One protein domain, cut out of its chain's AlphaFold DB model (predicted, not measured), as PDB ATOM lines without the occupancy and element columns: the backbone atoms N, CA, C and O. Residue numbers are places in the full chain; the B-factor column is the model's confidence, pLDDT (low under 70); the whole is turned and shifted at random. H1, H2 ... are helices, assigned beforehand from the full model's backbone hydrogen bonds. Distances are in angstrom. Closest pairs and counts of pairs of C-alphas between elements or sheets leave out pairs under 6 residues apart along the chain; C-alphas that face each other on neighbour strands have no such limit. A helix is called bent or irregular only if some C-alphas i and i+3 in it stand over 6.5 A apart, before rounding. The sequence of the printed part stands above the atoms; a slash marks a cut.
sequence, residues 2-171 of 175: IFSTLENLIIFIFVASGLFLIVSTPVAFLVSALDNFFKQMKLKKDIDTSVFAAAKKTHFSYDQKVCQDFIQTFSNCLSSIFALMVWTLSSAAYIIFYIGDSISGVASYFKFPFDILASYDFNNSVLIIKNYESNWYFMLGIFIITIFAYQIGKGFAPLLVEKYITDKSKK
ATOM      1  N   ILE A   2      14.509 -76.246  -7.779       60.66
ATOM      2  CA  ILE A   2      14.812 -74.794  -7.761       60.66
ATOM      3  C   ILE A   2      13.592 -73.946  -7.353       60.66
ATOM      4  O   ILE A   2      13.721 -73.047  -6.530       60.66
ATOM      5  N   PHE A   3      12.400 -74.279  -7.863       61.56
ATOM      6  CA  PHE A   3      11.161 -73.558  -7.536       61.56
ATOM      7  C   PHE A   3      10.769 -73.680  -6.051       61.56
ATOM      8  O   PHE A   3      10.455 -72.677  -5.424       61.56
ATOM      9  N   SER A   4      10.886 -74.881  -5.467       72.88
ATOM     10  CA  SER A   4      10.622 -75.114  -4.039       72.88
ATOM     11  C   SER A   4      11.668 -74.446  -3.140       72.88
ATOM     12  O   SER A   4      11.339 -73.926  -2.082       72.88
ATOM     13  N   THR A   5      12.934 -74.404  -3.563       79.62
ATOM     14  CA  THR A   5      13.991 -73.695  -2.827       79.62
ATOM     15  C   THR A   5      13.780 -72.180  -2.856       79.62
ATOM     16  O   THR A   5      13.965 -71.524  -1.834       79.62
ATOM     17  N   LEU A   6      13.356 -71.621  -3.995       83.94
ATOM     18  CA  LEU A   6      13.057 -70.194  -4.125       83.94
ATOM     19  C   LEU A   6      11.834 -69.787  -3.290       83.94
ATOM     20  O   LEU A   6      11.878 -68.771  -2.605       83.94
ATOM     21  N   GLU A   7      10.770 -70.589  -3.309       85.56
ATOM     22  CA  GLU A   7       9.576 -70.374  -2.486       85.56
ATOM     23  C   GLU A   7       9.922 -70.342  -0.989       85.56
ATOM     24  O   GLU A   7       9.593 -69.382  -0.292       85.56
ATOM     25  N   ASN A   8      10.673 -71.335  -0.510       85.81
ATOM     26  CA  ASN A   8      11.093 -71.401   0.889       85.81
ATOM     27  C   ASN A   8      12.027 -70.247   1.282       85.81
ATOM     28  O   ASN A   8      11.929 -69.723   2.390       85.81
ATOM     29  N   LEU A   9      12.884 -69.785   0.367       88.31
ATOM     30  CA  LEU A   9      13.707 -68.594   0.583       88.31
ATOM     31  C   LEU A   9      12.854 -67.329   0.747       88.31
ATOM     32  O   LEU A   9      13.106 -66.525   1.643       88.31
ATOM     33  N   ILE A  10      11.833 -67.155  -0.094       89.81
ATOM     34  CA  ILE A  10      10.915 -66.014  -0.012       89.81
ATOM     35  C   ILE A  10      10.163 -66.035   1.325       89.81
ATOM     36  O   ILE A  10      10.106 -65.014   2.012       89.81
ATOM     37  N   ILE A  11       9.638 -67.194   1.733       90.00
ATOM     38  CA  ILE A  11       8.947 -67.357   3.021       90.00
ATOM     39  C   ILE A  11       9.880 -67.002   4.182       90.00
ATOM     40  O   ILE A  11       9.475 -66.274   5.089       90.00
ATOM     41  N   PHE A  12      11.130 -67.468   4.149       89.75
ATOM     42  CA  PHE A  12      12.122 -67.137   5.169       89.75
ATOM     43  C   PHE A  12      12.339 -65.626   5.282       89.75
ATOM     44  O   PHE A  12      12.303 -65.087   6.387       89.75
ATOM     45  N   ILE A  13      12.501 -64.927   4.153       91.69
ATOM     46  CA  ILE A  13      12.680 -63.468   4.132       91.69
ATOM     47  C   ILE A  13      11.479 -62.767   4.774       91.69
ATOM     48  O   ILE A  13      11.672 -61.862   5.588       91.69
ATOM     49  N   PHE A  14      10.252 -63.188   4.458       91.56
ATOM     50  CA  PHE A  14       9.047 -62.617   5.063       91.56
ATOM     51  C   PHE A  14       8.976 -62.864   6.570       91.56
ATOM     52  O   PHE A  14       8.716 -61.927   7.325       91.56
ATOM     53  N   VAL A  15       9.251 -64.091   7.017       91.06
ATOM     54  CA  VAL A  15       9.272 -64.455   8.441       91.06
ATOM     55  C   VAL A  15      10.322 -63.638   9.190       91.06
ATOM     56  O   VAL A  15       9.996 -62.977  10.175       91.06
ATOM     57  N   ALA A  16      11.562 -63.616   8.699       92.06
ATOM     58  CA  ALA A  16      12.655 -62.882   9.324       92.06
ATOM     59  C   ALA A  16      12.368 -61.375   9.385       92.06
ATOM     60  O   ALA A  16      12.562 -60.750  10.428       92.06
ATOM     61  N   SER A  17      11.840 -60.798   8.302       93.38
ATOM     62  CA  SER A  17      11.464 -59.380   8.255       93.38
ATOM     63  C   SER A  17      10.326 -59.061   9.225       93.38
ATOM     64  O   SER A  17      10.392 -58.066   9.944       93.38
ATOM     65  N   GLY A  18       9.299 -59.913   9.291       92.62
ATOM     66  CA  GLY A  18       8.180 -59.756  10.220       92.62
ATOM     67  C   GLY A  18       8.631 -59.800  11.680       92.62
ATOM     68  O   GLY A  18       8.273 -58.921  12.463       92.62
ATOM     69  N   LEU A  19       9.481 -60.767  12.034       93.44
ATOM     70  CA  LEU A  19      10.061 -60.862  13.376       93.44
ATOM     71  C   LEU A  19      10.926 -59.649  13.709       93.44
ATOM     72  O   LEU A  19      10.799 -59.090  14.797       93.44
ATOM     73  N   PHE A  20      11.764 -59.206  12.769       94.00
ATOM     74  CA  PHE A  20      12.582 -58.011  12.951       94.00
ATOM     75  C   PHE A  20      11.720 -56.773  13.224       94.00
ATOM     76  O   PHE A  20      12.008 -56.019  14.156       94.00
ATOM     77  N   LEU A  21      10.636 -56.576  12.468       93.62
ATOM     78  CA  LEU A  21       9.699 -55.474  12.695       93.62
ATOM     79  C   LEU A  21       9.063 -55.556  14.086       93.62
ATOM     80  O   LEU A  21       9.104 -54.576  14.826       93.62
ATOM     81  N   ILE A  22       8.538 -56.717  14.480       92.56
ATOM     82  CA  ILE A  22       7.898 -56.915  15.791       92.56
ATOM     83  C   ILE A  22       8.881 -56.616  16.931       92.56
ATOM     84  O   ILE A  22       8.554 -55.853  17.836       92.56
ATOM     85  N   VAL A  23      10.102 -57.154  16.869       92.44
ATOM     86  CA  VAL A  23      11.119 -56.979  17.921       92.44
ATOM     87  C   VAL A  23      11.644 -55.543  17.981       92.44
ATOM     88  O   VAL A  23      11.869 -55.009  19.066       92.44
ATOM     89  N   SER A  24      11.827 -54.890  16.831       93.62
ATOM     90  CA  SER A  24      12.349 -53.520  16.774       93.62
ATOM     91  C   SER A  24      11.313 -52.454  17.133       93.62
ATOM     92  O   SER A  24      11.694 -51.383  17.598       93.62
ATOM     93  N   THR A  25      10.018 -52.735  16.978       93.56
ATOM     94  CA  THR A  25       8.917 -51.787  17.226       93.56
ATOM     95  C   THR A  25       8.964 -51.107  18.603       93.56
ATOM     96  O   THR A  25       8.993 -49.872  18.641       93.56
ATOM     97  N   PRO A  26       9.012 -51.829  19.743       93.31
ATOM     98  CA  PRO A  26       9.076 -51.180  21.054       93.31
ATOM     99  C   PRO A  26      10.351 -50.341  21.222       93.31
ATOM    100  O   PRO A  26      10.306 -49.253  21.792       93.31
ATOM    101  N   VAL A  27      11.483 -50.785  20.668       94.94
ATOM    102  CA  VAL A  27      12.741 -50.022  20.704       94.94
ATOM    103  C   VAL A  27      12.618 -48.736  19.883       94.94
ATOM    104  O   VAL A  27      13.002 -47.666  20.353       94.94
ATOM    105  N   ALA A  28      12.036 -48.814  18.686       95.62
ATOM    106  CA  ALA A  28      11.826 -47.669  17.809       95.62
ATOM    107  C   ALA A  28      10.917 -46.616  18.460       95.62
ATOM    108  O   ALA A  28      11.244 -45.426  18.442       95.62
ATOM    109  N   PHE A  29       9.820 -47.035  19.101       95.81
ATOM    110  CA  PHE A  29       8.964 -46.111  19.844       95.81
ATOM    111  C   PHE A  29       9.665 -45.517  21.065       95.81
ATOM    112  O   PHE A  29       9.491 -44.330  21.327       95.81
ATOM    113  N   LEU A  30      10.492 -46.280  21.785       96.31
ATOM    114  CA  LEU A  30      11.258 -45.753  22.918       96.31
ATOM    115  C   LEU A  30      12.258 -44.681  22.482       96.31
ATOM    116  O   LEU A  30      12.289 -43.596  23.062       96.31
ATOM    117  N   VAL A  31      13.039 -44.954  21.436       96.00
ATOM    118  CA  VAL A  31      13.990 -43.987  20.875       96.00
ATOM    119  C   VAL A  31      13.256 -42.739  20.383       96.00
ATOM    120  O   VAL A  31      13.667 -41.625  20.701       96.00
ATOM    121  N   SER A  32      12.134 -42.913  19.678       95.25
ATOM    122  CA  SER A  32      11.285 -41.805  19.231       95.25
ATOM    123  C   SER A  32      10.751 -40.981  20.408       95.25
ATOM    124  O   SER A  32      10.833 -39.753  20.383       95.25
ATOM    125  N   ALA A  33      10.245 -41.619  21.465       95.25
ATOM    126  CA  ALA A  33       9.747 -40.925  22.650       95.25
ATOM    127  C   ALA A  33      10.849 -40.086  23.314       95.25
ATOM    128  O   ALA A  33      10.629 -38.911  23.601       95.25
ATOM    129  N   LEU A  34      12.042 -40.659  23.507       95.25
ATOM    130  CA  LEU A  34      13.177 -39.970  24.126       95.25
ATOM    131  C   LEU A  34      13.678 -38.797  23.278       95.25
ATOM    132  O   LEU A  34      13.827 -37.691  23.796       95.25
ATOM    133  N   ASP A  35      13.901 -39.004  21.979       95.12
ATOM    134  CA  ASP A  35      14.364 -37.948  21.070       95.12
ATOM    135  C   ASP A  35      13.382 -36.768  21.044       95.12
ATOM    136  O   ASP A  35      13.765 -35.608  21.236       95.12
ATOM    137  N   ASN A  36      12.086 -37.059  20.904       93.50
ATOM    138  CA  ASN A  36      11.061 -36.023  20.910       93.50
ATOM    139  C   ASN A  36      10.909 -35.364  22.290       93.50
ATOM    140  O   ASN A  36      10.721 -34.152  22.363       93.50
ATOM    141  N   PHE A  37      11.065 -36.096  23.393       92.38
ATOM    142  CA  PHE A  37      11.066 -35.510  24.733       92.38
ATOM    143  C   PHE A  37      12.196 -34.481  24.906       92.38
ATOM    144  O   PHE A  37      11.953 -33.350  25.339       92.38
ATOM    145  N   PHE A  38      13.423 -34.814  24.493       91.25
ATOM    146  CA  PHE A  38      14.550 -33.882  24.573       91.25
ATOM    147  C   PHE A  38      14.386 -32.681  23.634       91.25
ATOM    148  O   PHE A  38      14.702 -31.552  24.026       91.25
ATOM    149  N   LYS A  39      13.862 -32.881  22.420       91.56
ATOM    150  CA  LYS A  39      13.517 -31.781  21.503       91.56
ATOM    151  C   LYS A  39      12.457 -30.862  22.107       91.56
ATOM    152  O   LYS A  39      12.623 -29.645  22.081       91.56
ATOM    153  N   GLN A  40      11.426 -31.425  22.736       87.00
ATOM    154  CA  GLN A  40      10.382 -30.654  23.402       87.00
ATOM    155  C   GLN A  40      10.952 -29.827  24.559       87.00
ATOM    156  O   GLN A  40      10.596 -28.661  24.708       87.00
ATOM    157  N   MET A  41      11.853 -30.395  25.367       85.31
ATOM    158  CA  MET A  41      12.514 -29.663  26.453       85.31
ATOM    159  C   MET A  41      13.328 -28.467  25.953       85.31
ATOM    160  O   MET A  41      13.359 -27.442  26.632       85.31
ATOM    161  N   LYS A  42      13.984 -28.592  24.793       85.38
ATOM    162  CA  LYS A  42      14.711 -27.484  24.160       85.38
ATOM    163  C   LYS A  42      13.735 -26.408  23.689       85.38
ATOM    164  O   LYS A  42      13.810 -25.287  24.170       85.38
ATOM    165  N   LEU A  43      12.748 -26.786  22.874       82.44
ATOM    166  CA  LEU A  43      11.758 -25.859  22.313       82.44
ATOM    167  C   LEU A  43      10.924 -25.147  23.387       82.44
ATOM    168  O   LEU A  43      10.604 -23.974  23.248       82.44
ATOM    169  N   LYS A  44      10.600 -25.818  24.499       77.62
ATOM    170  CA  LYS A  44       9.844 -25.212  25.607       77.62
ATOM    171  C   LYS A  44      10.566 -24.014  26.236       77.62
ATOM    172  O   LYS A  44       9.890 -23.153  26.792       77.62
ATOM    173  N   LYS A  45      11.903 -23.958  26.187       72.12
ATOM    174  CA  LYS A  45      12.671 -22.810  26.701       72.12
ATOM    175  C   LYS A  45      12.506 -21.568  25.828       72.12
ATOM    176  O   LYS A  45      12.533 -20.466  26.360       72.12
ATOM    177  N   ASP A  46      12.284 -21.766  24.535       67.94
ATOM    178  CA  ASP A  46      12.231 -20.695  23.537       67.94
ATOM    179  C   ASP A  46      10.797 -20.188  23.294       67.94
ATOM    180  O   ASP A  46      10.587 -19.184  22.616       67.94
ATOM    181  N   ILE A  47       9.793 -20.879  23.842       68.31
ATOM    182  CA  ILE A  47       8.380 -20.624  23.566       68.31
ATOM    183  C   ILE A  47       7.703 -19.895  24.729       68.31
ATOM    184  O   ILE A  47       7.465 -20.461  25.805       68.31
ATOM    185  N   ASP A  48       7.267 -18.665  24.457       67.75
ATOM    186  CA  ASP A  48       6.299 -17.956  25.292       67.75
ATOM    187  C   ASP A  48       4.908 -17.849  24.637       67.75
ATOM    188  O   ASP A  48       4.726 -18.138  23.452       67.75
ATOM    189  N   THR A  49       3.890 -17.467  25.412       65.00
ATOM    190  CA  THR A  49       2.501 -17.304  24.942       65.00
ATOM    191  C   THR A  49       2.391 -16.306  23.787       65.00
ATOM    192  O   THR A  49       1.545 -16.481  22.909       65.00
ATOM    193  N   SER A  50       3.279 -15.311  23.741       63.50
ATOM    194  CA  SER A  50       3.409 -14.339  22.652       63.50
ATOM    195  C   SER A  50       3.823 -14.978  21.322       63.50
ATOM    196  O   SER A  50       3.269 -14.604  20.291       63.50
ATOM    197  N   VAL A  51       4.699 -15.989  21.336       67.31
ATOM    198  CA  VAL A  51       5.161 -16.725  20.140       67.31
ATOM    199  C   VAL A  51       4.001 -17.506  19.515       67.31
ATOM    200  O   VAL A  51       3.766 -17.437  18.309       67.31
ATOM    201  N   PHE A  52       3.188 -18.175  20.340       69.44
ATOM    202  CA  PHE A  52       1.983 -18.866  19.864       69.44
ATOM    203  C   PHE A  52       0.890 -17.910  19.366       69.44
ATOM    204  O   PHE A  52       0.163 -18.244  18.428       69.44
ATOM    205  N   ALA A  53       0.754 -16.729  19.972       65.06
ATOM    206  CA  ALA A  53      -0.192 -15.709  19.524       65.06
ATOM    207  C   ALA A  53       0.253 -15.043  18.208       65.06
ATOM    208  O   ALA A  53      -0.583 -14.779  17.341       65.06
ATOM    209  N   ALA A  54       1.559 -14.815  18.036       62.22
ATOM    210  CA  ALA A  54       2.161 -14.287  16.813       62.22
ATOM    211  C   ALA A  54       2.036 -15.273  15.642       62.22
ATOM    212  O   ALA A  54       1.672 -14.864  14.541       62.22
ATOM    213  N   ALA A  55       2.197 -16.576  15.897       61.62
ATOM    214  CA  ALA A  55       2.023 -17.643  14.908       61.62
ATOM    215  C   ALA A  55       0.619 -17.701  14.264       61.62
ATOM    216  O   ALA A  55       0.462 -18.290  13.196       61.62
ATOM    217  N   LYS A  56      -0.411 -17.102  14.886       62.44
ATOM    218  CA  LYS A  56      -1.777 -17.026  14.330       62.44
ATOM    219  C   LYS A  56      -1.988 -15.843  13.366       62.44
ATOM    220  O   LYS A  56      -3.035 -15.781  12.723       62.44
ATOM    221  N   LYS A  57      -1.041 -14.900  13.247       61.06
ATOM    222  CA  LYS A  57      -1.177 -13.690  12.414       61.06
ATOM    223  C   LYS A  57      -0.483 -13.843  11.049       61.06
ATOM    224  O   LYS A  57       0.704 -13.592  10.918       61.06
ATOM    225  N   THR A  58      -1.275 -14.255  10.056       55.31
ATOM    226  CA  THR A  58      -1.234 -14.020   8.585       55.31
ATOM    227  C   THR A  58       0.063 -14.056   7.747       55.31
ATOM    228  O   THR A  58      -0.063 -14.058   6.526       55.31
ATOM    229  N   HIS A  59       1.277 -14.191   8.289       56.00
ATOM    230  CA  HIS A  59       2.487 -14.463   7.494       56.00
ATOM    231  C   HIS A  59       3.316 -15.597   8.103       56.00
ATOM    232  O   HIS A  59       3.424 -15.690   9.322       56.00
ATOM    233  N   PHE A  60       3.908 -16.443   7.246       59.84
ATOM    234  CA  PHE A  60       4.759 -17.571   7.645       59.84
ATOM    235  C   PHE A  60       6.044 -17.049   8.297       59.84
ATOM    236  O   PHE A  60       7.061 -16.829   7.640       59.84
ATOM    237  N   SER A  61       5.958 -16.758   9.590       67.69
ATOM    238  CA  SER A  61       7.048 -16.230  10.397       67.69
ATOM    239  C   SER A  61       7.829 -17.366  11.056       67.69
ATOM    240  O   SER A  61       7.367 -18.506  11.161       67.69
ATOM    241  N   TYR A  62       9.029 -17.040  11.538       72.56
ATOM    242  CA  TYR A  62       9.825 -17.921  12.392       72.56
ATOM    243  C   TYR A  62       8.992 -18.507  13.554       72.56
ATOM    244  O   TYR A  62       9.080 -19.701  13.834       72.56
ATOM    245  N   ASP A  63       8.094 -17.709  14.138       71.94
ATOM    246  CA  ASP A  63       7.225 -18.111  15.250       71.94
ATOM    247  C   ASP A  63       6.228 -19.214  14.868       71.94
ATOM    248  O   ASP A  63       5.972 -20.128  15.655       71.94
ATOM    249  N   GLN A  64       5.692 -19.178  13.641       74.19
ATOM    250  CA  GLN A  64       4.800 -20.226  13.143       74.19
ATOM    251  C   GLN A  64       5.539 -21.560  12.992       74.19
ATOM    252  O   GLN A  64       4.995 -22.603  13.357       74.19
ATOM    253  N   LYS A  65       6.794 -21.527  12.529       79.50
ATOM    254  CA  LYS A  65       7.636 -22.722  12.413       79.50
ATOM    255  C   LYS A  65       7.967 -23.316  13.783       79.50
ATOM    256  O   LYS A  65       7.758 -24.506  13.985       79.50
ATOM    257  N   VAL A  66       8.403 -22.497  14.741       80.31
ATOM    258  CA  VAL A  66       8.723 -22.954  16.108       80.31
ATOM    259  C   VAL A  66       7.494 -23.568  16.795       80.31
ATOM    260  O   VAL A  66       7.591 -24.614  17.437       80.31
ATOM    261  N   CYS A  67       6.319 -22.960  16.612       79.56
ATOM    262  CA  CYS A  67       5.036 -23.477  17.092       79.56
ATOM    263  C   CYS A  67       4.687 -24.846  16.475       79.56
ATOM    264  O   CYS A  67       4.342 -25.783  17.200       79.56
ATOM    265  N   GLN A  68       4.811 -24.985  15.151       83.62
ATOM    266  CA  GLN A  68       4.558 -26.247  14.450       83.62
ATOM    267  C   GLN A  68       5.545 -27.341  14.859       83.62
ATOM    268  O   GLN A  68       5.120 -28.459  15.149       83.62
ATOM    269  N   ASP A  69       6.834 -27.015  14.962       86.62
ATOM    270  CA  ASP A  69       7.874 -27.947  15.400       86.62
ATOM    271  C   ASP A  69       7.607 -28.431  16.832       86.62
ATOM    272  O   ASP A  69       7.750 -29.621  17.124       86.62
ATOM    273  N   PHE A  70       7.139 -27.549  17.722       87.62
ATOM    274  CA  PHE A  70       6.740 -27.928  19.077       87.62
ATOM    275  C   PHE A  70       5.522 -28.853  19.093       87.62
ATOM    276  O   PHE A  70       5.565 -29.888  19.759       87.62
ATOM    277  N   ILE A  71       4.456 -28.520  18.354       86.81
ATOM    278  CA  ILE A  71       3.252 -29.362  18.257       86.81
ATOM    279  C   ILE A  71       3.617 -30.735  17.695       86.81
ATOM    280  O   ILE A  71       3.201 -31.754  18.247       86.81
ATOM    281  N   GLN A  72       4.421 -30.776  16.635       90.44
ATOM    282  CA  GLN A  72       4.843 -32.014  15.992       90.44
ATOM    283  C   GLN A  72       5.694 -32.872  16.928       90.44
ATOM    284  O   GLN A  72       5.466 -34.076  17.046       90.44
ATOM    285  N   THR A  73       6.644 -32.255  17.629       91.12
ATOM    286  CA  THR A  73       7.509 -32.939  18.594       91.12
ATOM    287  C   THR A  73       6.696 -33.478  19.772       91.12
ATOM    288  O   THR A  73       6.844 -34.638  20.149       91.12
ATOM    289  N   PHE A  74       5.784 -32.677  20.330       90.38
ATOM    290  CA  PHE A  74       4.884 -33.122  21.393       90.38
ATOM    291  C   PHE A  74       3.981 -34.267  20.927       90.38
ATOM    292  O   PHE A  74       3.812 -35.250  21.645       90.38
ATOM    293  N   SER A  75       3.448 -34.167  19.708       92.50
ATOM    294  CA  SER A  75       2.613 -35.196  19.096       92.50
ATOM    295  C   SER A  75       3.346 -36.516  18.937       92.50
ATOM    296  O   SER A  75       2.846 -37.535  19.404       92.50
ATOM    297  N   ASN A  76       4.561 -36.488  18.388       93.12
ATOM    298  CA  ASN A  76       5.396 -37.676  18.236       93.12
ATOM    299  C   ASN A  76       5.812 -38.280  19.587       93.12
ATOM    300  O   ASN A  76       5.889 -39.501  19.720       93.12
ATOM    301  N   CYS A  77       6.085 -37.444  20.592       93.88
ATOM    302  CA  CYS A  77       6.393 -37.899  21.946       93.88
ATOM    303  C   CYS A  77       5.190 -38.634  22.552       93.88
ATOM    304  O   CYS A  77       5.297 -39.796  22.945       93.88
ATOM    305  N   LEU A  78       4.021 -37.985  22.557       93.25
ATOM    306  CA  LEU A  78       2.798 -38.530  23.132       93.25
ATOM    307  C   LEU A  78       2.345 -39.806  22.417       93.25
ATOM    308  O   LEU A  78       2.001 -40.782  23.079       93.25
ATOM    309  N   SER A  79       2.377 -39.825  21.082       94.44
ATOM    310  CA  SER A  79       2.022 -41.006  20.293       94.44
ATOM    311  C   SER A  79       2.953 -42.181  20.572       94.44
ATOM    312  O   SER A  79       2.477 -43.302  20.742       94.44
ATOM    313  N   SER A  80       4.261 -41.933  20.679       95.94
ATOM    314  CA  SER A  80       5.247 -42.974  20.985       95.94
ATOM    315  C   SER A  80       5.054 -43.532  22.397       95.94
ATOM    316  O   SER A  80       5.075 -44.744  22.583       95.94
ATOM    317  N   ILE A  81       4.790 -42.674  23.388       94.88
ATOM    318  CA  ILE A  81       4.497 -43.106  24.764       94.88
ATOM    319  C   ILE A  81       3.198 -43.922  24.813       94.88
ATOM    320  O   ILE A  81       3.151 -44.965  25.464       94.88
ATOM    321  N   PHE A  82       2.147 -43.480  24.124       94.56
ATOM    322  CA  PHE A  82       0.869 -44.191  24.100       94.56
ATOM    323  C   PHE A  82       0.992 -45.559  23.419       94.56
ATOM    324  O   PHE A  82       0.481 -46.551  23.936       94.56
ATOM    325  N   ALA A  83       1.748 -45.634  22.321       96.19
ATOM    326  CA  ALA A  83       2.099 -46.889  21.669       96.19
ATOM    327  C   ALA A  83       2.852 -47.833  22.621       96.19
ATOM    328  O   ALA A  83       2.465 -48.988  22.767       96.19
ATOM    329  N   LEU A  84       3.869 -47.345  23.338       96.81
ATOM    330  CA  LEU A  84       4.612 -48.146  24.322       96.81
ATOM    331  C   LEU A  84       3.732 -48.648  25.467       96.81
ATOM    332  O   LEU A  84       3.865 -49.802  25.875       96.81
ATOM    333  N   MET A  85       2.839 -47.801  25.984       95.75
ATOM    334  CA  MET A  85       1.898 -48.194  27.034       95.75
ATOM    335  C   MET A  85       0.991 -49.324  26.554       95.75
ATOM    336  O   MET A  85       0.880 -50.343  27.230       95.75
ATOM    337  N   VAL A  86       0.392 -49.177  25.371       96.69
ATOM    338  CA  VAL A  86      -0.481 -50.201  24.789       96.69
ATOM    339  C   VAL A  86       0.292 -51.484  24.494       96.69
ATOM    340  O   VAL A  86      -0.151 -52.548  24.916       96.69
ATOM    341  N   TRP A  87       1.478 -51.397  23.884       96.31
ATOM    342  CA  TRP A  87       2.340 -52.558  23.655       96.31
ATOM    343  C   TRP A  87       2.618 -53.309  24.958       96.31
ATOM    344  O   TRP A  87       2.436 -54.522  25.031       96.31
ATOM    345  N   THR A  88       3.024 -52.589  26.005       94.75
ATOM    346  CA  THR A  88       3.384 -53.177  27.302       94.75
ATOM    347  C   THR A  88       2.176 -53.818  27.978       94.75
ATOM    348  O   THR A  88       2.267 -54.955  28.434       94.75
ATOM    349  N   LEU A  89       1.030 -53.129  28.007       95.38
ATOM    350  CA  LEU A  89      -0.199 -53.641  28.614       95.38
ATOM    351  C   LEU A  89      -0.738 -54.862  27.867       95.38
ATOM    352  O   LEU A  89      -1.102 -55.851  28.499       95.38
ATOM    353  N   SER A  90      -0.758 -54.830  26.534       94.12
ATOM    354  CA  SER A  90      -1.209 -55.966  25.728       94.12
ATOM    355  C   SER A  90      -0.248 -57.153  25.820       94.12
ATOM    356  O   SER A  90      -0.703 -58.292  25.900       94.12
ATOM    357  N   SER A  91       1.063 -56.907  25.890       92.81
ATOM    358  CA  SER A  91       2.064 -57.963  26.110       92.81
ATOM    359  C   SER A  91       1.916 -58.597  27.492       92.81
ATOM    360  O   SER A  91       1.921 -59.819  27.612       92.81
ATOM    361  N   ALA A  92       1.710 -57.785  28.534       91.44
ATOM    362  CA  ALA A  92       1.454 -58.276  29.884       91.44
ATOM    363  C   ALA A  92       0.155 -59.093  29.953       91.44
ATOM    364  O   ALA A  92       0.144 -60.172  30.538       91.44
ATOM    365  N   ALA A  93      -0.917 -58.621  29.310       91.69
ATOM    366  CA  ALA A  93      -2.174 -59.358  29.220       91.69
ATOM    367  C   ALA A  93      -1.981 -60.714  28.526       91.69
ATOM    368  O   ALA A  93      -2.439 -61.731  29.039       91.69
ATOM    369  N   TYR A  94      -1.254 -60.755  27.407       90.44
ATOM    370  CA  TYR A  94      -0.927 -62.008  26.733       90.44
ATOM    371  C   TYR A  94      -0.156 -62.969  27.654       90.44
ATOM    372  O   TYR A  94      -0.555 -64.120  27.807       90.44
ATOM    373  N   ILE A  95       0.885 -62.496  28.341       89.69
ATOM    374  CA  ILE A  95       1.672 -63.324  29.268       89.69
ATOM    375  C   ILE A  95       0.791 -63.897  30.389       89.69
ATOM    376  O   ILE A  95       0.818 -65.102  30.640       89.69
ATOM    377  N   ILE A  96      -0.019 -63.056  31.034       87.69
ATOM    378  CA  ILE A  96      -0.829 -63.447  32.195       87.69
ATOM    379  C   ILE A  96      -1.961 -64.397  31.793       87.69
ATOM    380  O   ILE A  96      -2.152 -65.424  32.439       87.69
ATOM    381  N   PHE A  97      -2.717 -64.067  30.745       86.50
ATOM    382  CA  PHE A  97      -3.927 -64.813  30.393       86.50
ATOM    383  C   PHE A  97      -3.665 -66.032  29.510       86.50
ATOM    384  O   PHE A  97      -4.457 -66.970  29.549       86.50
ATOM    385  N   TYR A  98      -2.594 -66.029  28.709       82.50
ATOM    386  CA  TYR A  98      -2.326 -67.104  27.752       82.50
ATOM    387  C   TYR A  98      -1.220 -68.059  28.206       82.50
ATOM    388  O   TYR A  98      -1.369 -69.268  28.048       82.50
ATOM    389  N   ILE A  99      -0.124 -67.553  28.785       80.81
ATOM    390  CA  ILE A  99       0.982 -68.411  29.244       80.81
ATOM    391  C   ILE A  99       0.744 -68.906  30.679       80.81
ATOM    392  O   ILE A  99       1.144 -70.014  31.029       80.81
ATOM    393  N   GLY A 100       0.061 -68.116  31.510       76.00
ATOM    394  CA  GLY A 100      -0.401 -68.516  32.845       76.00
ATOM    395  C   GLY A 100       0.655 -68.427  33.953       76.00
ATOM    396  O   GLY A 100       0.294 -68.258  35.114       76.00
ATOM    397  N   ASP A 101       1.947 -68.457  33.615       82.75
ATOM    398  CA  ASP A 101       3.045 -68.149  34.536       82.75
ATOM    399  C   ASP A 101       3.760 -66.859  34.116       82.75
ATOM    400  O   ASP A 101       4.257 -66.723  32.999       82.75
ATOM    401  N   SER A 102       3.831 -65.900  35.039       76.25
ATOM    402  CA  SER A 102       4.396 -64.576  34.774       76.25
ATOM    403  C   SER A 102       5.910 -64.618  34.559       76.25
ATOM    404  O   SER A 102       6.423 -63.863  33.738       76.25
ATOM    405  N   ILE A 103       6.638 -65.492  35.264       79.19
ATOM    406  CA  ILE A 103       8.107 -65.526  35.187       79.19
ATOM    407  C   ILE A 103       8.548 -66.264  33.924       79.19
ATOM    408  O   ILE A 103       9.290 -65.704  33.112       79.19
ATOM    409  N   SER A 104       8.067 -67.494  33.713       82.56
ATOM    410  CA  SER A 104       8.391 -68.233  32.486       82.56
ATOM    411  C   SER A 104       7.740 -67.611  31.249       82.56
ATOM    412  O   SER A 104       8.307 -67.684  30.158       82.56
ATOM    413  N   GLY A 105       6.602 -66.931  31.400       83.62
ATOM    414  CA  GLY A 105       5.903 -66.288  30.295       83.62
ATOM    415  C   GLY A 105       6.613 -65.063  29.739       83.62
ATOM    416  O   GLY A 105       6.657 -64.911  28.519       83.62
ATOM    417  N   VAL A 106       7.262 -64.243  30.575       84.88
ATOM    418  CA  VAL A 106       8.123 -63.152  30.080       84.88
ATOM    419  C   VAL A 106       9.266 -63.715  29.237       84.88
ATOM    420  O   VAL A 106       9.505 -63.241  28.126       84.88
ATOM    421  N   ALA A 107       9.947 -64.754  29.727       86.19
ATOM    422  CA  ALA A 107      11.041 -65.382  28.991       86.19
ATOM    423  C   ALA A 107      10.555 -65.973  27.656       86.19
ATOM    424  O   ALA A 107      11.149 -65.698  26.616       86.19
ATOM    425  N   SER A 108       9.446 -66.714  27.667       85.62
ATOM    426  CA  SER A 108       8.845 -67.302  26.463       85.62
ATOM    427  C   SER A 108       8.413 -66.245  25.443       85.62
ATOM    428  O   SER A 108       8.682 -66.400  24.252       85.62
ATOM    429  N   TYR A 109       7.819 -65.137  25.895       87.88
ATOM    430  CA  TYR A 109       7.409 -64.021  25.038       87.88
ATOM    431  C   TYR A 109       8.595 -63.401  24.283       87.88
ATOM    432  O   TYR A 109       8.523 -63.199  23.072       87.88
ATOM    433  N   PHE A 110       9.708 -63.134  24.975       86.62
ATOM    434  CA  PHE A 110      10.897 -62.542  24.349       86.62
ATOM    435  C   PHE A 110      11.724 -63.544  23.541       86.62
ATOM    436  O   PHE A 110      12.398 -63.149  22.591       86.62
ATOM    437  N   LYS A 111      11.689 -64.830  23.900       89.19
ATOM    438  CA  LYS A 111      12.445 -65.889  23.220       89.19
ATOM    439  C   LYS A 111      11.787 -66.337  21.916       89.19
ATOM    440  O   LYS A 111      12.488 -66.723  20.986       89.19
ATOM    441  N   PHE A 112      10.466 -66.212  21.819       88.62
ATOM    442  CA  PHE A 112       9.663 -66.631  20.672       88.62
ATOM    443  C   PHE A 112      10.231 -66.248  19.285       88.62
ATOM    444  O   PHE A 112      10.377 -67.145  18.449       88.62
ATOM    445  N   PRO A 113      10.608 -64.979  19.008       90.25
ATOM    446  CA  PRO A 113      11.165 -64.600  17.707       90.25
ATOM    447  C   PRO A 113      12.456 -65.353  17.372       90.25
ATOM    448  O   PRO A 113      12.687 -65.738  16.229       90.25
ATOM    449  N   PHE A 114      13.296 -65.595  18.376       90.62
ATOM    450  CA  PHE A 114      14.556 -66.309  18.200       90.62
ATOM    451  C   PHE A 114      14.332 -67.811  18.032       90.62
ATOM    452  O   PHE A 114      15.006 -68.428  17.213       90.62
ATOM    453  N   ASP A 115      13.355 -68.383  18.737       90.81
ATOM    454  CA  ASP A 115      12.995 -69.796  18.608       90.81
ATOM    455  C   ASP A 115      12.454 -70.122  17.211       90.81
ATOM    456  O   ASP A 115      12.813 -71.160  16.654       90.81
ATOM    457  N   ILE A 116      11.681 -69.226  16.584       89.88
ATOM    458  CA  ILE A 116      11.263 -69.402  15.181       89.88
ATOM    459  C   ILE A 116      12.472 -69.435  14.247       89.88
ATOM    460  O   ILE A 116      12.555 -70.315  13.395       89.88
ATOM    461  N   LEU A 117      13.403 -68.488  14.389       90.06
ATOM    462  CA  LEU A 117      14.580 -68.418  13.518       90.06
ATOM    463  C   LEU A 117      15.510 -69.618  13.723       90.06
ATOM    464  O   LEU A 117      16.023 -70.165  12.752       90.06
ATOM    465  N   ALA A 118      15.703 -70.046  14.971       89.56
ATOM    466  CA  ALA A 118      16.561 -71.174  15.315       89.56
ATOM    467  C   ALA A 118      15.975 -72.522  14.871       89.56
ATOM    468  O   ALA A 118      16.724 -73.428  14.517       89.56
ATOM    469  N   SER A 119      14.648 -72.656  14.881       88.69
ATOM    470  CA  SER A 119      13.951 -73.866  14.428       88.69
ATOM    471  C   SER A 119      13.620 -73.859  12.933       88.69
ATOM    472  O   SER A 119      12.949 -74.778  12.460       88.69
ATOM    473  N   TYR A 120      14.077 -72.852  12.179       85.88
ATOM    474  CA  TYR A 120      13.729 -72.721  10.771       85.88
ATOM    475  C   TYR A 120      14.419 -73.789   9.905       85.88
ATOM    476  O   TYR A 120      15.636 -73.799   9.744       85.88
ATOM    477  N   ASP A 121      13.618 -74.659   9.297       86.00
ATOM    478  CA  ASP A 121      14.007 -75.684   8.332       86.00
ATOM    479  C   ASP A 121      13.392 -75.346   6.973       86.00
ATOM    480  O   ASP A 121      12.171 -75.371   6.799       86.00
ATOM    481  N   PHE A 122      14.256 -75.073   5.992       83.25
ATOM    482  CA  PHE A 122      13.864 -74.752   4.619       83.25
ATOM    483  C   PHE A 122      13.068 -75.861   3.936       83.25
ATOM    484  O   PHE A 122      12.378 -75.582   2.963       83.25
ATOM    485  N   ASN A 123      13.143 -77.109   4.401       83.38
ATOM    486  CA  ASN A 123      12.345 -78.194   3.835       83.38
ATOM    487  C   ASN A 123      10.919 -78.231   4.404       83.38
ATOM    488  O   ASN A 123      10.043 -78.838   3.794       83.38
ATOM    489  N   ASN A 124      10.676 -77.567   5.539       83.38
ATOM    490  CA  ASN A 124       9.431 -77.634   6.306       83.38
ATOM    491  C   ASN A 124       8.914 -76.246   6.735       83.38
ATOM    492  O   ASN A 124       8.209 -76.120   7.736       83.38
ATOM    493  N   SER A 125       9.217 -75.201   5.961       82.50
ATOM    494  CA  SER A 125       8.930 -73.787   6.261       82.50
ATOM    495  C   SER A 125       7.498 -73.518   6.750       82.50
ATOM    496  O   SER A 125       7.284 -72.789   7.719       82.50
ATOM    497  N   VAL A 126       6.502 -74.140   6.108       83.50
ATOM    498  CA  VAL A 126       5.075 -73.987   6.452       83.50
ATOM    499  C   VAL A 126       4.745 -74.613   7.810       83.50
ATOM    500  O   VAL A 126       3.950 -74.062   8.572       83.50
ATOM    501  N   LEU A 127       5.372 -75.745   8.141       85.69
ATOM    502  CA  LEU A 127       5.156 -76.440   9.408       85.69
ATOM    503  C   LEU A 127       5.643 -75.595  10.587       85.69
ATOM    504  O   LEU A 127       4.966 -75.529  11.607       85.69
ATOM    505  N   ILE A 128       6.771 -74.899  10.434       83.62
ATOM    506  CA  ILE A 128       7.297 -74.004  11.471       83.62
ATOM    507  C   ILE A 128       6.336 -72.849  11.727       83.62
ATOM    508  O   ILE A 128       5.999 -72.589  12.877       83.62
ATOM    509  N   ILE A 129       5.816 -72.205  10.679       84.56
ATOM    510  CA  ILE A 129       4.816 -71.136  10.839       84.56
ATOM    511  C   ILE A 129       3.591 -71.659  11.599       84.56
ATOM    512  O   ILE A 129       3.123 -71.005  12.531       84.56
ATOM    513  N   LYS A 130       3.121 -72.862  11.253       87.12
ATOM    514  CA  LYS A 130       1.971 -73.503  11.899       87.12
ATOM    515  C   LYS A 130       2.226 -73.860  13.368       87.12
ATOM    516  O   LYS A 130       1.358 -73.645  14.205       87.12
ATOM    517  N   ASN A 131       3.416 -74.352  13.709       89.81
ATOM    518  CA  ASN A 131       3.777 -74.697  15.091       89.81
ATOM    519  C   ASN A 131       3.756 -73.480  16.030       89.81
ATOM    520  O   ASN A 131       3.561 -73.621  17.233       89.81
ATOM    521  N   TYR A 132       3.942 -72.290  15.466       88.94
ATOM    522  CA  TYR A 132       4.006 -71.020  16.176       88.94
ATOM    523  C   TYR A 132       2.787 -70.122  15.912       88.94
ATOM    524  O   TYR A 132       2.807 -68.934  16.238       88.94
ATOM    525  N   GLU A 133       1.720 -70.675  15.332       89.50
ATOM    526  CA  GLU A 133       0.568 -69.935  14.815       89.50
ATOM    527  C   GLU A 133      -0.087 -69.027  15.870       89.50
ATOM    528  O   GLU A 133      -0.314 -67.844  15.619       89.50
ATOM    529  N   SER A 134      -0.334 -69.533  17.082       87.88
ATOM    530  CA  SER A 134      -0.949 -68.724  18.142       87.88
ATOM    531  C   SER A 134      -0.080 -67.527  18.531       87.88
ATOM    532  O   SER A 134      -0.580 -66.408  18.626       87.88
ATOM    533  N   ASN A 135       1.228 -67.731  18.688       89.94
ATOM    534  CA  ASN A 135       2.158 -66.661  19.045       89.94
ATOM    535  C   ASN A 135       2.225 -65.593  17.945       89.94
ATOM    536  O   ASN A 135       2.258 -64.400  18.247       89.94
ATOM    537  N   TRP A 136       2.173 -66.008  16.675       90.25
ATOM    538  CA  TRP A 136       2.069 -65.095  15.542       90.25
ATOM    539  C   TRP A 136       0.810 -64.238  15.602       90.25
ATOM    540  O   TRP A 136       0.914 -63.015  15.500       90.25
ATOM    541  N   TYR A 137      -0.363 -64.841  15.811       90.75
ATOM    542  CA  TYR A 137      -1.613 -64.083  15.893       90.75
ATOM    543  C   TYR A 137      -1.602 -63.073  17.035       90.75
ATOM    544  O   TYR A 137      -1.995 -61.923  16.833       90.75
ATOM    545  N   PHE A 138      -1.115 -63.460  18.215       90.94
ATOM    546  CA  PHE A 138      -1.032 -62.541  19.346       90.94
ATOM    547  C   PHE A 138      -0.043 -61.405  19.091       90.94
ATOM    548  O   PHE A 138      -0.395 -60.245  19.294       90.94
ATOM    549  N   MET A 139       1.158 -61.700  18.591       92.19
ATOM    550  CA  MET A 139       2.166 -60.670  18.319       92.19
ATOM    551  C   MET A 139       1.735 -59.707  17.212       92.19
ATOM    552  O   MET A 139       1.909 -58.497  17.354       92.19
ATOM    553  N   LEU A 140       1.114 -60.211  16.142       92.75
ATOM    554  CA  LEU A 140       0.533 -59.367  15.097       92.75
ATOM    555  C   LEU A 140      -0.628 -58.527  15.638       92.75
ATOM    556  O   LEU A 140      -0.717 -57.343  15.323       92.75
ATOM    557  N   GLY A 141      -1.480 -59.099  16.490       94.44
ATOM    558  CA  GLY A 141      -2.554 -58.370  17.162       94.44
ATOM    559  C   GLY A 141      -2.026 -57.224  18.028       94.44
ATOM    560  O   GLY A 141      -2.467 -56.085  17.875       94.44
ATOM    561  N   ILE A 142      -1.033 -57.500  18.881       94.94
ATOM    562  CA  ILE A 142      -0.357 -56.491  19.713       94.94
ATOM    563  C   ILE A 142       0.250 -55.399  18.828       94.94
ATOM    564  O   ILE A 142       0.044 -54.212  19.088       94.94
ATOM    565  N   PHE A 143       0.947 -55.780  17.758       95.06
ATOM    566  CA  PHE A 143       1.556 -54.846  16.816       95.06
ATOM    567  C   PHE A 143       0.521 -53.929  16.152       95.06
ATOM    568  O   PHE A 143       0.673 -52.707  16.178       95.06
ATOM    569  N   ILE A 144      -0.572 -54.487  15.628       95.50
ATOM    570  CA  ILE A 144      -1.641 -53.724  14.970       95.50
ATOM    571  C   ILE A 144      -2.303 -52.750  15.951       95.50
ATOM    572  O   ILE A 144      -2.430 -51.562  15.649       95.50
ATOM    573  N   ILE A 145      -2.687 -53.216  17.144       96.19
ATOM    574  CA  ILE A 145      -3.320 -52.367  18.166       96.19
ATOM    575  C   ILE A 145      -2.358 -51.252  18.605       96.19
ATOM    576  O   ILE A 145      -2.778 -50.111  18.795       96.19
ATOM    577  N   THR A 146      -1.059 -51.543  18.684       96.56
ATOM    578  CA  THR A 146      -0.029 -50.547  18.997       96.56
ATOM    579  C   THR A 146       0.083 -49.471  17.915       96.56
ATOM    580  O   THR A 146       0.197 -48.287  18.236       96.56
ATOM    581  N   ILE A 147      -0.004 -49.835  16.631       94.81
ATOM    582  CA  ILE A 147      -0.041 -48.854  15.535       94.81
ATOM    583  C   ILE A 147      -1.282 -47.963  15.650       94.81
ATOM    584  O   ILE A 147      -1.174 -46.744  15.511       94.81
ATOM    585  N   PHE A 148      -2.454 -48.531  15.940       95.75
ATOM    586  CA  PHE A 148      -3.659 -47.729  16.159       95.75
ATOM    587  C   PHE A 148      -3.503 -46.782  17.349       95.75
ATOM    588  O   PHE A 148      -3.826 -45.600  17.235       95.75
ATOM    589  N   ALA A 149      -2.939 -47.262  18.457       94.44
ATOM    590  CA  ALA A 149      -2.629 -46.444  19.623       94.44
ATOM    591  C   ALA A 149      -1.707 -45.269  19.262       94.44
ATOM    592  O   ALA A 149      -1.984 -44.125  19.630       94.44
ATOM    593  N   TYR A 150      -0.663 -45.514  18.469       94.75
ATOM    594  CA  TYR A 150       0.207 -44.454  17.966       94.75
ATOM    595  C   TYR A 150      -0.582 -43.373  17.204       94.75
ATOM    596  O   TYR A 150      -0.433 -42.182  17.484       94.75
ATOM    597  N   GLN A 151      -1.467 -43.764  16.281       93.81
ATOM    598  CA  GLN A 151      -2.277 -42.803  15.517       93.81
ATOM    599  C   GLN A 151      -3.246 -42.017  16.405       93.81
ATOM    600  O   GLN A 151      -3.404 -40.808  16.229       93.81
ATOM    601  N   ILE A 152      -3.846 -42.677  17.398       91.25
ATOM    602  CA  ILE A 152      -4.717 -42.037  18.388       91.25
ATOM    603  C   ILE A 152      -3.941 -40.962  19.156       91.25
ATOM    604  O   ILE A 152      -4.373 -39.808  19.208       91.25
ATOM    605  N   GLY A 153      -2.765 -41.298  19.695       87.38
ATOM    606  CA  GLY A 153      -1.926 -40.336  20.414       87.38
ATOM    607  C   GLY A 153      -1.531 -39.139  19.544       87.38
ATOM    608  O   GLY A 153      -1.547 -37.998  20.013       87.38
ATOM    609  N   LYS A 154      -1.278 -39.374  18.250       89.31
ATOM    610  CA  LYS A 154      -0.979 -38.313  17.283       89.31
ATOM    611  C   LYS A 154      -2.159 -37.349  17.106       89.31
ATOM    612  O   LYS A 154      -1.943 -36.138  17.064       89.31
ATOM    613  N   GLY A 155      -3.386 -37.873  17.050       86.81
ATOM    614  CA  GLY A 155      -4.621 -37.094  16.910       86.81
ATOM    615  C   GLY A 155      -5.001 -36.274  18.148       86.81
ATOM    616  O   GLY A 155      -5.523 -35.171  18.006       86.81
ATOM    617  N   PHE A 156      -4.704 -36.757  19.359       85.12
ATOM    618  CA  PHE A 156      -5.007 -36.035  20.608       85.12
ATOM    619  C   PHE A 156      -4.012 -34.917  20.943       85.12
ATOM    620  O   PHE A 156      -4.349 -33.970  21.659       85.12
ATOM    621  N   ALA A 157      -2.786 -34.999  20.435       81.06
ATOM    622  CA  ALA A 157      -1.723 -34.070  20.791       81.06
ATOM    623  C   ALA A 157      -1.997 -32.580  20.486       81.06
ATOM    624  O   ALA A 157      -1.717 -31.761  21.364       81.06
ATOM    625  N   PRO A 158      -2.563 -32.184  19.325       79.94
ATOM    626  CA  PRO A 158      -2.846 -30.778  19.032       79.94
ATOM    627  C   PRO A 158      -3.829 -30.166  20.035       79.94
ATOM    628  O   PRO A 158      -3.620 -29.046  20.499       79.94
ATOM    629  N   LEU A 159      -4.850 -30.934  20.435       84.12
ATOM    630  CA  LEU A 159      -5.870 -30.511  21.399       84.12
ATOM    631  C   LEU A 159      -5.264 -30.247  22.785       84.12
ATOM    632  O   LEU A 159      -5.608 -29.275  23.457       84.12
ATOM    633  N   LEU A 160      -4.331 -31.100  23.216       84.06
ATOM    634  CA  LEU A 160      -3.639 -30.935  24.495       84.06
ATOM    635  C   LEU A 160      -2.695 -29.728  24.491       84.06
ATOM    636  O   LEU A 160      -2.625 -29.011  25.492       84.06
ATOM    637  N   VAL A 161      -2.001 -29.473  23.379       82.38
ATOM    638  CA  VAL A 161      -1.142 -28.288  23.237       82.38
ATOM    639  C   VAL A 161      -1.979 -27.011  23.256       82.38
ATOM    640  O   VAL A 161      -1.638 -26.073  23.974       82.38
ATOM    641  N   GLU A 162      -3.105 -26.979  22.543       78.62
ATOM    642  CA  GLU A 162      -4.014 -25.830  22.546       78.62
ATOM    643  C   GLU A 162      -4.549 -25.526  23.952       78.62
ATOM    644  O   GLU A 162      -4.538 -24.369  24.393       78.62
ATOM    645  N   LYS A 163      -4.937 -26.564  24.700       81.50
ATOM    646  CA  LYS A 163      -5.353 -26.422  26.098       81.50
ATOM    647  C   LYS A 163      -4.221 -25.885  26.979       81.50
ATOM    648  O   LYS A 163      -4.438 -24.936  27.728       81.50
ATOM    649  N   TYR A 164      -3.011 -26.430  26.851       77.88
ATOM    650  CA  TYR A 164      -1.838 -25.981  27.608       77.88
ATOM    651  C   TYR A 164      -1.526 -24.493  27.381       77.88
ATOM    652  O   TYR A 164      -1.269 -23.756  28.336       77.88
ATOM    653  N   ILE A 165      -1.585 -24.032  26.128       74.94
ATOM    654  CA  ILE A 165      -1.354 -22.624  25.774       74.94
ATOM    655  C   ILE A 165      -2.450 -21.732  26.364       74.94
ATOM    656  O   ILE A 165      -2.144 -20.686  26.934       74.94
ATOM    657  N   THR A 166      -3.713 -22.153  26.255       72.81
ATOM    658  CA  THR A 166      -4.872 -21.411  26.773       72.81
ATOM    659  C   THR A 166      -4.818 -21.254  28.294       72.81
ATOM    660  O   THR A 166      -5.125 -20.190  28.828       72.81
ATOM    661  N   ASP A 167      -4.388 -22.288  29.015       74.56
ATOM    662  CA  ASP A 167      -4.233 -22.214  30.469       74.56
ATOM    663  C   ASP A 167      -3.053 -21.313  30.871       74.56
ATOM    664  O   ASP A 167      -3.138 -20.575  31.858       74.56
ATOM    665  N   LYS A 168      -1.959 -21.318  30.095       68.50
ATOM    666  CA  LYS A 168      -0.803 -20.439  30.330       68.50
ATOM    667  C   LYS A 168      -1.150 -18.969  30.064       68.50
ATOM    668  O   LYS A 168      -0.753 -18.116  30.851       68.50
ATOM    669  N   SER A 169      -1.917 -18.662  29.013       63.84
ATOM    670  CA  SER A 169      -2.323 -17.283  28.699       63.84
ATOM    671  C   SER A 169      -3.265 -16.694  29.751       63.84
ATOM    672  O   SER A 169      -3.086 -15.543  30.144       63.84
ATOM    673  N   LYS A 170      -4.201 -17.491  30.284       60.69
ATOM    674  CA  LYS A 170      -5.064 -17.070  31.398       60.69
ATOM    675  C   LYS A 170      -4.246 -16.675  32.623       60.69
ATOM    676  O   LYS A 170      -4.476 -15.608  33.168       60.69
ATOM    677  N   LYS A 171      -3.254 -17.478  33.026       59.31
ATOM    678  CA  LYS A 171      -2.419 -17.176  34.204       59.31
ATOM    679  C   LYS A 171      -1.632 -15.870  34.090       59.31
ATOM    680  O   LYS A 171      -1.452 -15.211  35.104       59.31
TER     681      LYS A 171
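Overview. This is residues 2 to 171 of the 175 residues of an uncharacterized protein of Flavobacteriaceae bacterium (UniProt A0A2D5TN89). A long, flat slab has H3 between arm H1b of the longest helix, H1, and arm H6a of H6. H4 and H5 lie at one end, H2 at the other. The printed part has 170 residues with six named helices, H1 to H6, and no named strand: all helix, loose, radius of gyration of the C-alphas 22.1 A, spans 67 by 42 by 21 A.

Along the chain. H1, residues 2 to 46, begins at C-alpha (14.812, -74.794, -7.761); H6, residues 133 to 171, ends at (-2.419, -17.176, 34.204). Each was assigned as one helix by its hydrogen bonds but is bent: C-alphas 23 (H1a) and 26 (H1b) are 6.9 A apart, as are 155 (H6a) and 158 (H6b). H3, residues 62 to 99, measures 54.0 A; H2 is residues 49 to 54, H4 102 to 118, H5 125 to 131. H4 is only just irregular, C-alphas 110 and 113 being 7.0 A apart.

Arrangement. H3 touches H1b at a shallow tilt of 31 degrees, opposite ways, closest C-alphas Ala 33 and Cys 77, 4.6 A. H3 touches H6a likewise at 27 degrees, Ser 79 and Gly 153, 4.0 A. H1b and H6a are apart. O i to N i+4 pairs are within hydrogen-bond range throughout, except in H1b, 15 of 17, and H4, 10 of 13.

Size, cuts and confidence. The printed part has no cut and no long link; pLDDT is under 70 at residues 2 to 3, 46 to 61 and 168 to 171.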